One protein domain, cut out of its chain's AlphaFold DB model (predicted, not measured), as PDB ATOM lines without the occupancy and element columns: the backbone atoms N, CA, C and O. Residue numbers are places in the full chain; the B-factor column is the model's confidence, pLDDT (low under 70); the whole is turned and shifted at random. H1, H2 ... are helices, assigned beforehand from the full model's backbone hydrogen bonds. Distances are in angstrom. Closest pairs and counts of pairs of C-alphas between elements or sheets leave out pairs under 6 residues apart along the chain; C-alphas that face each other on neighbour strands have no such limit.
ATOM      1  N   TYR A   2      61.350  34.852  29.841       57.12
ATOM      2  CA  TYR A   2      59.878  34.812  29.979       57.12
ATOM      3  C   TYR A   2      59.109  35.602  28.898       57.12
ATOM      4  O   TYR A   2      58.096  35.135  28.393       57.12
ATOM      5  N   LYS A   3      59.618  36.773  28.484       64.94
ATOM      6  CA  LYS A   3      58.955  37.640  27.487       64.94
ATOM      7  C   LYS A   3      58.852  37.004  26.094       64.94
ATOM      8  O   LYS A   3      57.818  37.110  25.448       64.94
ATOM      9  N   THR A   4      59.898  36.304  25.660       68.00
ATOM     10  CA  THR A   4      59.926  35.571  24.384       68.00
ATOM     11  C   THR A   4      58.965  34.386  24.386       68.00
ATOM     12  O   THR A   4      58.308  34.139  23.383       68.00
ATOM     13  N   LEU A   5      58.825  33.690  25.518       69.75
ATOM     14  CA  LEU A   5      57.906  32.558  25.643       69.75
ATOM     15  C   LEU A   5      56.436  33.013  25.625       69.75
ATOM     16  O   LEU A   5      55.620  32.422  24.925       69.75
ATOM     17  N   ILE A   6      56.117  34.117  26.310       74.00
ATOM     18  CA  ILE A   6      54.780  34.733  26.278       74.00
ATOM     19  C   ILE A   6      54.425  35.210  24.863       74.00
ATOM     20  O   ILE A   6      53.317  34.967  24.394       74.00
ATOM     21  N   PHE A   7      55.369  35.835  24.156       78.62
ATOM     22  CA  PHE A   7      55.150  36.301  22.785       78.62
ATOM     23  C   PHE A   7      54.823  35.148  21.824       78.62
ATOM     24  O   PHE A   7      53.866  35.241  21.061       78.62
ATOM     25  N   VAL A   8      55.554  34.032  21.909       78.38
ATOM     26  CA  VAL A   8      55.301  32.844  21.076       78.38
ATOM     27  C   VAL A   8      53.916  32.249  21.344       78.38
ATOM     28  O   VAL A   8      53.215  31.899  20.397       78.38
ATOM     29  N   ILE A   9      53.487  32.187  22.609       76.81
ATOM     30  CA  ILE A   9      52.148  31.698  22.975       76.81
ATOM     31  C   ILE A   9      51.057  32.602  22.386       76.81
ATOM     32  O   ILE A   9      50.100  32.100  21.802       76.81
ATOM     33  N   ILE A  10      51.211  33.926  22.481       81.62
ATOM     34  CA  ILE A  10      50.240  34.886  21.933       81.62
ATOM     35  C   ILE A  10      50.140  34.756  20.407       81.62
ATOM     36  O   ILE A  10      49.036  34.737  19.867       81.62
ATOM     37  N   VAL A  11      51.273  34.614  19.712       84.56
ATOM     38  CA  VAL A  11      51.303  34.436  18.251       84.56
ATOM     39  C   VAL A  11      50.615  33.134  17.833       84.56
ATOM     40  O   VAL A  11      49.848  33.132  16.872       84.56
ATOM     41  N   LEU A  12      50.822  32.044  18.577       79.88
ATOM     42  CA  LEU A  12      50.152  30.763  18.329       79.88
ATOM     43  C   LEU A  12      48.633  30.851  18.523       79.88
ATOM     44  O   LEU A  12      47.890  30.320  17.701       79.88
ATOM     45  N   ILE A  13      48.170  31.545  19.567       81.56
ATOM     46  CA  ILE A  13      46.736  31.765  19.814       81.56
ATOM     47  C   ILE A  13      46.123  32.643  18.715       81.56
ATOM     48  O   ILE A  13      45.035  32.351  18.229       81.56
ATOM     49  N   ALA A  14      46.815  33.698  18.281       77.38
ATOM     50  CA  ALA A  14      46.331  34.555  17.202       77.38
ATOM     51  C   ALA A  14      46.237  33.793  15.868       77.38
ATOM     52  O   ALA A  14      45.241  33.912  15.157       77.38
ATOM     53  N   ALA A  15      47.235  32.963  15.550       74.81
ATOM     54  CA  ALA A  15      47.249  32.166  14.327       74.81
ATOM     55  C   ALA A  15      46.105  31.141  14.284       74.81
ATOM     56  O   ALA A  15      45.446  31.006  13.254       74.81
ATOM     57  N   THR A  16      45.813  30.454  15.395       75.31
ATOM     58  CA  THR A  16      44.691  29.502  15.451       75.31
ATOM     59  C   THR A  16      43.338  30.194  15.308       75.31
ATOM     60  O   THR A  16      42.456  29.662  14.634       75.31
ATOM     61  N   LEU A  17      43.190  31.402  15.859       75.25
ATOM     62  CA  LEU A  17      41.976  32.211  15.725       75.25
ATOM     63  C   LEU A  17      41.754  32.669  14.276       75.25
ATOM     64  O   LEU A  17      40.650  32.527  13.756       75.25
ATOM     65  N   VAL A  18      42.807  33.138  13.599       75.19
ATOM     66  CA  VAL A  18      42.750  33.560  12.188       75.19
ATOM     67  C   VAL A  18      42.435  32.380  11.267       75.19
ATOM     68  O   VAL A  18      41.568  32.494  10.402       75.19
ATOM     69  N   ILE A  19      43.078  31.228  11.477       73.12
ATOM     70  CA  ILE A  19      42.801  30.006  10.708       73.12
ATOM     71  C   ILE A  19      41.347  29.568  10.921       73.12
ATOM     72  O   ILE A  19      40.644  29.284   9.953       73.12
ATOM     73  N   GLY A  20      40.864  29.572  12.168       71.06
ATOM     74  CA  GLY A  20      39.473  29.251  12.487       71.06
ATOM     75  C   GLY A  20      38.465  30.172  11.793       71.06
ATOM     76  O   GLY A  20      37.438  29.695  11.311       71.06
ATOM     77  N   LEU A  21      38.780  31.466  11.687       70.00
ATOM     78  CA  LEU A  21      37.916  32.464  11.054       70.00
ATOM     79  C   LEU A  21      37.873  32.308   9.526       70.00
ATOM     80  O   LEU A  21      36.794  32.290   8.940       70.00
ATOM     81  N   LEU A  22      39.028  32.106   8.887       66.00
ATOM     82  CA  LEU A  22      39.125  31.902   7.434       66.00
ATOM     83  C   LEU A  22      38.416  30.615   6.979       66.00
ATOM     84  O   LEU A  22      37.775  30.585   5.931       66.00
ATOM     85  N   LEU A  23      38.475  29.558   7.793       60.19
ATOM     86  CA  LEU A  23      37.769  28.298   7.534       60.19
ATOM     87  C   LEU A  23      36.251  28.377   7.754       60.19
ATOM     88  O   LEU A  23      35.535  27.499   7.263       60.19
ATOM     89  N   ALA A  24      35.766  29.372   8.500       59.00
ATOM     90  CA  ALA A  24      34.341  29.617   8.702       59.00
ATOM     91  C   ALA A  24      33.729  30.440   7.556       59.00
ATOM     92  O   ALA A  24      32.572  30.216   7.199       59.00
ATOM     93  N   ASP A  25      34.508  31.351   6.969       51.22
ATOM     94  CA  ASP A  25      34.044  32.274   5.929       51.22
ATOM     95  C   ASP A  25      33.946  31.612   4.542       51.22
ATOM     96  O   ASP A  25      32.990  31.826   3.801       51.22
ATOM     97  N   ALA A  26      34.854  30.680   4.231       54.38
ATOM     98  CA  ALA A  26      34.895  29.968   2.948       54.38
ATOM     99  C   ALA A  26      33.684  29.048   2.655       54.38
ATOM    100  O   ALA A  26      33.623  28.437   1.591       54.38
ATOM    101  N   ASN A  27      32.735  28.907   3.586       57.06
ATOM    102  CA  ASN A  27      31.668  27.904   3.525       57.06
ATOM    103  C   ASN A  27      30.257  28.486   3.289       57.06
ATOM    104  O   ASN A  27      29.267  27.779   3.478       57.06
ATOM    105  N   ARG A  28      30.138  29.766   2.905       50.16
ATOM    106  CA  ARG A  28      28.852  30.422   2.601       50.16
ATOM    107  C   ARG A  28      28.695  30.661   1.093       50.16
ATOM    108  O   ARG A  28      29.121  31.690   0.588       50.16
ATOM    109  N   ALA A  40      15.688  21.220   2.210       55.94
ATOM    110  CA  ALA A  40      15.179  20.602   3.437       55.94
ATOM    111  C   ALA A  40      15.854  19.238   3.700       55.94
ATOM    112  O   ALA A  40      16.372  18.999   4.791       55.94
ATOM    113  N   LEU A  41      15.959  18.393   2.665       56.31
ATOM    114  CA  LEU A  41      16.669  17.106   2.723       56.31
ATOM    115  C   LEU A  41      18.193  17.291   2.858       56.31
ATOM    116  O   LEU A  41      18.858  16.618   3.652       56.31
ATOM    117  N   ARG A  42      18.773  18.252   2.130       58.59
ATOM    118  CA  ARG A  42      20.187  18.620   2.279       58.59
ATOM    119  C   ARG A  42      20.471  19.313   3.605       58.59
ATOM    120  O   ARG A  42      21.579  19.143   4.080       58.59
ATOM    121  N   LEU A  43      19.535  20.021   4.238       59.50
ATOM    122  CA  LEU A  43      19.749  20.668   5.538       59.50
ATOM    123  C   LEU A  43      19.965  19.613   6.610       59.50
ATOM    124  O   LEU A  43      20.861  19.766   7.431       59.50
ATOM    125  N   GLU A  44      19.183  18.537   6.599       60.66
ATOM    126  CA  GLU A  44      19.342  17.478   7.592       60.66
ATOM    127  C   GLU A  44      20.649  16.701   7.381       60.66
ATOM    128  O   GLU A  44      21.386  16.431   8.337       60.66
ATOM    129  N   THR A  45      21.010  16.444   6.120       62.31
ATOM    130  CA  THR A  45      22.259  15.750   5.773       62.31
ATOM    131  C   THR A  45      23.488  16.641   6.008       62.31
ATOM    132  O   THR A  45      24.481  16.202   6.586       62.31
ATOM    133  N   ALA A  46      23.407  17.924   5.648       61.84
ATOM    134  CA  ALA A  46      24.446  18.930   5.858       61.84
ATOM    135  C   ALA A  46      24.621  19.265   7.337       61.84
ATOM    136  O   ALA A  46      25.752  19.456   7.769       61.84
ATOM    137  N   ARG A  47      23.553  19.271   8.144       66.38
ATOM    138  CA  ARG A  47      23.647  19.462   9.598       66.38
ATOM    139  C   ARG A  47      24.375  18.298  10.266       66.38
ATOM    140  O   ARG A  47      25.234  18.528  11.112       66.38
ATOM    141  N   ARG A  48      24.095  17.054   9.852       67.94
ATOM    142  CA  ARG A  48      24.839  15.875  10.330       67.94
ATOM    143  C   ARG A  48      26.310  15.922   9.907       67.94
ATOM    144  O   ARG A  48      27.187  15.718  10.743       67.94
ATOM    145  N   LEU A  49      26.593  16.266   8.650       70.25
ATOM    146  CA  LEU A  49      27.963  16.421   8.145       70.25
ATOM    147  C   LEU A  49      28.710  17.599   8.789       70.25
ATOM    148  O   LEU A  49      29.913  17.501   9.027       70.25
ATOM    149  N   GLN A  50      28.024  18.692   9.129       71.38
ATOM    150  CA  GLN A  50      28.610  19.832   9.841       71.38
ATOM    151  C   GLN A  50      29.078  19.445  11.241       71.38
ATOM    152  O   GLN A  50      30.192  19.787  11.624       71.38
ATOM    153  N   ILE A  51      28.281  18.684  11.995       70.81
ATOM    154  CA  ILE A  51      28.681  18.229  13.334       70.81
ATOM    155  C   ILE A  51      29.921  17.327  13.247       70.81
ATOM    156  O   ILE A  51      30.869  17.507  14.012       70.81
ATOM    157  N   VAL A  52      29.958  16.414  12.271       75.31
ATOM    158  CA  VAL A  52      31.113  15.529  12.042       75.31
ATOM    159  C   VAL A  52      32.354  16.320  11.624       75.31
ATOM    160  O   VAL A  52      33.438  16.084  12.151       75.31
ATOM    161  N   THR A  53      32.220  17.286  10.715       72.50
ATOM    162  CA  THR A  53      33.357  18.095  10.242       72.50
ATOM    163  C   THR A  53      33.893  19.039  11.315       72.50
ATOM    164  O   THR A  53      35.109  19.182  11.432       72.50
ATOM    165  N   ILE A  54      33.026  19.636  12.138       77.56
ATOM    166  CA  ILE A  54      33.439  20.439  13.298       77.56
ATOM    167  C   ILE A  54      34.167  19.553  14.313       77.56
ATOM    168  O   ILE A  54      35.263  19.908  14.742       77.56
ATOM    169  N   GLY A  55      33.609  18.384  14.647       73.88
ATOM    170  CA  GLY A  55      34.237  17.430  15.564       73.88
ATOM    171  C   GLY A  55      35.601  16.947  15.069       73.88
ATOM    172  O   GLY A  55      36.569  16.949  15.825       73.88
ATOM    173  N   PHE A  56      35.710  16.620  13.780       79.75
ATOM    174  CA  PHE A  56      36.969  16.214  13.158       79.75
ATOM    175  C   PHE A  56      38.014  17.336  13.181       79.75
ATOM    176  O   PHE A  56      39.152  17.100  13.576       79.75
ATOM    177  N   ARG A  57      37.639  18.572  12.820       77.62
ATOM    178  CA  ARG A  57      38.552  19.729  12.862       77.62
ATOM    179  C   ARG A  57      38.997  20.054  14.286       77.62
ATOM    180  O   ARG A  57      40.176  20.323  14.494       77.62
ATOM    181  N   ALA A  58      38.088  19.999  15.259       80.19
ATOM    182  CA  ALA A  58      38.410  20.211  16.667       80.19
ATOM    183  C   ALA A  58      39.356  19.123  17.199       80.19
ATOM    184  O   ALA A  58      40.346  19.440  17.857       80.19
ATOM    185  N   GLY A  59      39.104  17.855  16.857       81.56
ATOM    186  CA  GLY A  59      39.984  16.738  17.200       81.56
ATOM    187  C   GLY A  59      41.371  16.878  16.572       81.56
ATOM    188  O   GLY A  59      42.376  16.765  17.271       81.56
ATOM    189  N   LEU A  60      41.438  17.209  15.280       85.31
ATOM    190  CA  LEU A  60      42.698  17.454  14.576       85.31
ATOM    191  C   LEU A  60      43.477  18.614  15.215       85.31
ATOM    192  O   LEU A  60      44.673  18.491  15.464       85.31
ATOM    193  N   ALA A  61      42.799  19.720  15.534       77.88
ATOM    194  CA  ALA A  61      43.410  20.862  16.205       77.88
ATOM    195  C   ALA A  61      43.965  20.480  17.586       77.88
ATOM    196  O   ALA A  61      45.088  20.858  17.910       77.88
ATOM    197  N   ALA A  62      43.231  19.684  18.370       84.75
ATOM    198  CA  ALA A  62      43.695  19.197  19.667       84.75
ATOM    199  C   ALA A  62      44.949  18.315  19.536       84.75
ATOM    200  O   ALA A  62      45.913  18.508  20.276       84.75
ATOM    201  N   VAL A  63      44.976  17.397  18.563       87.31
ATOM    202  CA  VAL A  63      46.139  16.534  18.291       87.31
ATOM    203  C   VAL A  63      47.353  17.362  17.878       87.31
ATOM    204  O   VAL A  63      48.446  17.156  18.409       87.31
ATOM    205  N   ILE A  64      47.176  18.327  16.974       86.25
ATOM    206  CA  ILE A  64      48.257  19.220  16.541       86.25
ATOM    207  C   ILE A  64      48.803  20.004  17.740       86.25
ATOM    208  O   ILE A  64      50.016  20.075  17.933       86.25
ATOM    209  N   LEU A  65      47.922  20.547  18.581       87.88
ATOM    210  CA  LEU A  65      48.308  21.374  19.723       87.88
ATOM    211  C   LEU A  65      49.029  20.555  20.806       87.88
ATOM    212  O   LEU A  65      50.049  21.003  21.329       87.88
ATOM    213  N   LEU A  66      48.574  19.327  21.075       88.38
ATOM    214  CA  LEU A  66      49.264  18.381  21.960       88.38
ATOM    215  C   LEU A  66      50.640  17.990  21.419       88.38
ATOM    216  O   LEU A  66      51.609  17.948  22.174       88.38
ATOM    217  N   THR A  67      50.743  17.745  20.113       89.06
ATOM    218  CA  THR A  67      52.003  17.344  19.476       89.06
ATOM    219  C   THR A  67      53.023  18.480  19.530       89.06
ATOM    220  O   THR A  67      54.146  18.283  19.991       89.06
ATOM    221  N   LEU A  68      52.629  19.696  19.136       89.19
ATOM    222  CA  LEU A  68      53.492  20.879  19.205       89.19
ATOM    223  C   LEU A  68      53.885  21.210  20.650       89.19
ATOM    224  O   LEU A  68      55.051  21.501  20.916       89.19
ATOM    225  N   GLY A  69      52.940  21.111  21.590       90.06
ATOM    226  CA  GLY A  69      53.208  21.284  23.017       90.06
ATOM    227  C   GLY A  69      54.210  20.260  23.552       90.06
ATOM    228  O   GLY A  69      55.156  20.630  24.249       90.06
ATOM    229  N   GLY A  70      54.064  18.989  23.172       89.75
ATOM    230  CA  GLY A  70      54.989  17.914  23.531       89.75
ATOM    231  C   GLY A  70      56.398  18.129  22.976       89.75
ATOM    232  O   GLY A  70      57.374  17.992  23.714       89.75
ATOM    233  N   ILE A  71      56.518  18.543  21.710       90.88
ATOM    234  CA  ILE A  71      57.809  18.865  21.079       90.88
ATOM    235  C   ILE A  71      58.476  20.051  21.788       90.88
ATOM    236  O   ILE A  71      59.663  19.991  22.122       90.88
ATOM    237  N   ALA A  72      57.729  21.120  22.070       87.19
ATOM    238  CA  ALA A  72      58.249  22.285  22.783       87.19
ATOM    239  C   ALA A  72      58.730  21.917  24.199       87.19
ATOM    240  O   ALA A  72      59.826  22.288  24.612       87.19
ATOM    241  N   PHE A  73      57.952  21.123  24.934       90.31
ATOM    242  CA  PHE A  73      58.349  20.652  26.258       90.31
ATOM    243  C   PHE A  73      59.597  19.757  26.206       90.31
ATOM    244  O   PHE A  73      60.536  19.941  26.986       90.31
ATOM    245  N   GLY A  74      59.637  18.815  25.260       89.31
ATOM    246  CA  GLY A  74      60.766  17.907  25.067       89.31
ATOM    247  C   GLY A  74      62.059  18.643  24.721       89.31
ATOM    248  O   GLY A  74      63.100  18.368  25.315       89.31
ATOM    249  N   THR A  75      61.990  19.627  23.823       87.88
ATOM    250  CA  THR A  75      63.149  20.449  23.435       87.88
ATOM    251  C   THR A  75      63.674  21.285  24.598       87.88
ATOM    252  O   THR A  75      64.877  21.273  24.854       87.88
ATOM    253  N   VAL A  76      62.797  21.937  25.369       84.94
ATOM    254  CA  VAL A  76      63.198  22.678  26.577       84.94
ATOM    255  C   VAL A  76      63.875  21.751  27.585       84.94
ATOM    256  O   VAL A  76      64.961  22.060  28.077       84.94
ATOM    257  N   ARG A  77      63.286  20.582  27.860       86.44
ATOM    258  CA  ARG A  77      63.863  19.592  28.780       86.44
ATOM    259  C   ARG A  77      65.212  19.064  28.292       86.44
ATOM    260  O   ARG A  77      66.107  18.860  29.106       86.44
ATOM    261  N   PHE A  78      65.364  18.837  26.990       83.06
ATOM    262  CA  PHE A  78      66.621  18.388  26.394       83.06
ATOM    263  C   PHE A  78      67.719  19.445  26.528       83.06
ATOM    264  O   PHE A  78      68.831  19.117  26.934       83.06
ATOM    265  N   ILE A  79      67.402  20.712  26.243       79.50
ATOM    266  CA  ILE A  79      68.347  21.823  26.390       79.50
ATOM    267  C   ILE A  79      68.768  21.963  27.854       79.50
ATOM    268  O   ILE A  79      69.964  22.002  28.118       79.50
ATOM    269  N   LEU A  80      67.812  21.949  28.792       74.06
ATOM    270  CA  LEU A  80      68.096  22.005  30.230       74.06
ATOM    271  C   LEU A  80      68.987  20.843  30.680       74.06
ATOM    272  O   LEU A  80      70.020  21.053  31.308       74.06
ATOM    273  N   ARG A  81      68.657  19.608  30.280       73.75
ATOM    274  CA  ARG A  81      69.517  18.455  30.571       73.75
ATOM    275  C   ARG A  81      70.915  18.640  30.001       73.75
ATOM    276  O   ARG A  81      71.885  18.359  30.692       73.75
ATOM    277  N   ARG A  82      71.043  19.114  28.762       74.38
ATOM    278  CA  ARG A  82      72.346  19.319  28.125       74.38
ATOM    279  C   ARG A  82      73.169  20.405  28.818       74.38
ATOM    280  O   ARG A  82      74.384  20.265  28.875       74.38
ATOM    281  N   THR A  83      72.539  21.456  29.343       67.88
ATOM    282  CA  THR A  83      73.236  22.506  30.104       67.88
ATOM    283  C   THR A  83      73.646  22.048  31.502       67.88
ATOM    284  O   THR A  83      74.694  22.468  31.991       67.88
ATOM    285  N   ASP A  84      72.861  21.157  32.112       65.56
ATOM    286  CA  ASP A  84      73.118  20.635  33.458       65.56
ATOM    287  C   ASP A  84      74.063  19.423  33.454       65.56
ATOM    288  O   ASP A  84      74.677  19.103  34.472       65.56
ATOM    289  N   THR A  85      74.231  18.758  32.307       69.25
ATOM    290  CA  THR A  85      75.137  17.613  32.192       69.25
ATOM    291  C   THR A  85      76.579  18.090  32.072       69.25
ATOM    292  O   THR A  85      76.953  18.813  31.148       69.25
TER     293      THR A  85
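This is residues 2 to 28 and 40 to 85 of the 204 residues of an uncharacterized protein of Chloroflexi bacterium (UniProt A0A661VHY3). Two long, nearly straight helices, H1 and H2, run side by side in opposite directions with a gap between them, the shorter H1 alongside the middle of the much longer H2. H2 makes the length of this rod and runs on past H1 at both ends. The printed part has 73 residues, with H1 then H2 and no named strand; its class is all helix. It is extended, with a radius of gyration of the C-alphas of 18.5 A and spans of 66 by 20 by 12 A.

H1, residues 2 to 25, begins at C-alpha 2 (59.878, 34.812, 29.979) and is 35.4 A long. H2, residues 40 to 84, is 65.3 A long and ends at C-alpha 84 (73.118, 20.635, 33.458).

H1 and H2 are near each other, with 5 pairs of C-alphas within 10 A and no pair within 8 A. Residues 2 to 11, 21 to 28, 40 to 56 and 66 to 85 stand free. In H1 and H2 every O i to N i+4 pair is within hydrogen-bond range.

The C-alphas farthest apart, of Ala 40 and Thr 85, are 66.6 A apart. Residues 29 to 39 are not printed; C-alphas 28 and 40 are 16.9 A apart across the cut. Mean pLDDT of the printed part is 74.3; residues 2 to 5, 22 to 28, 40 to 48 and 83 to 85 are under 70.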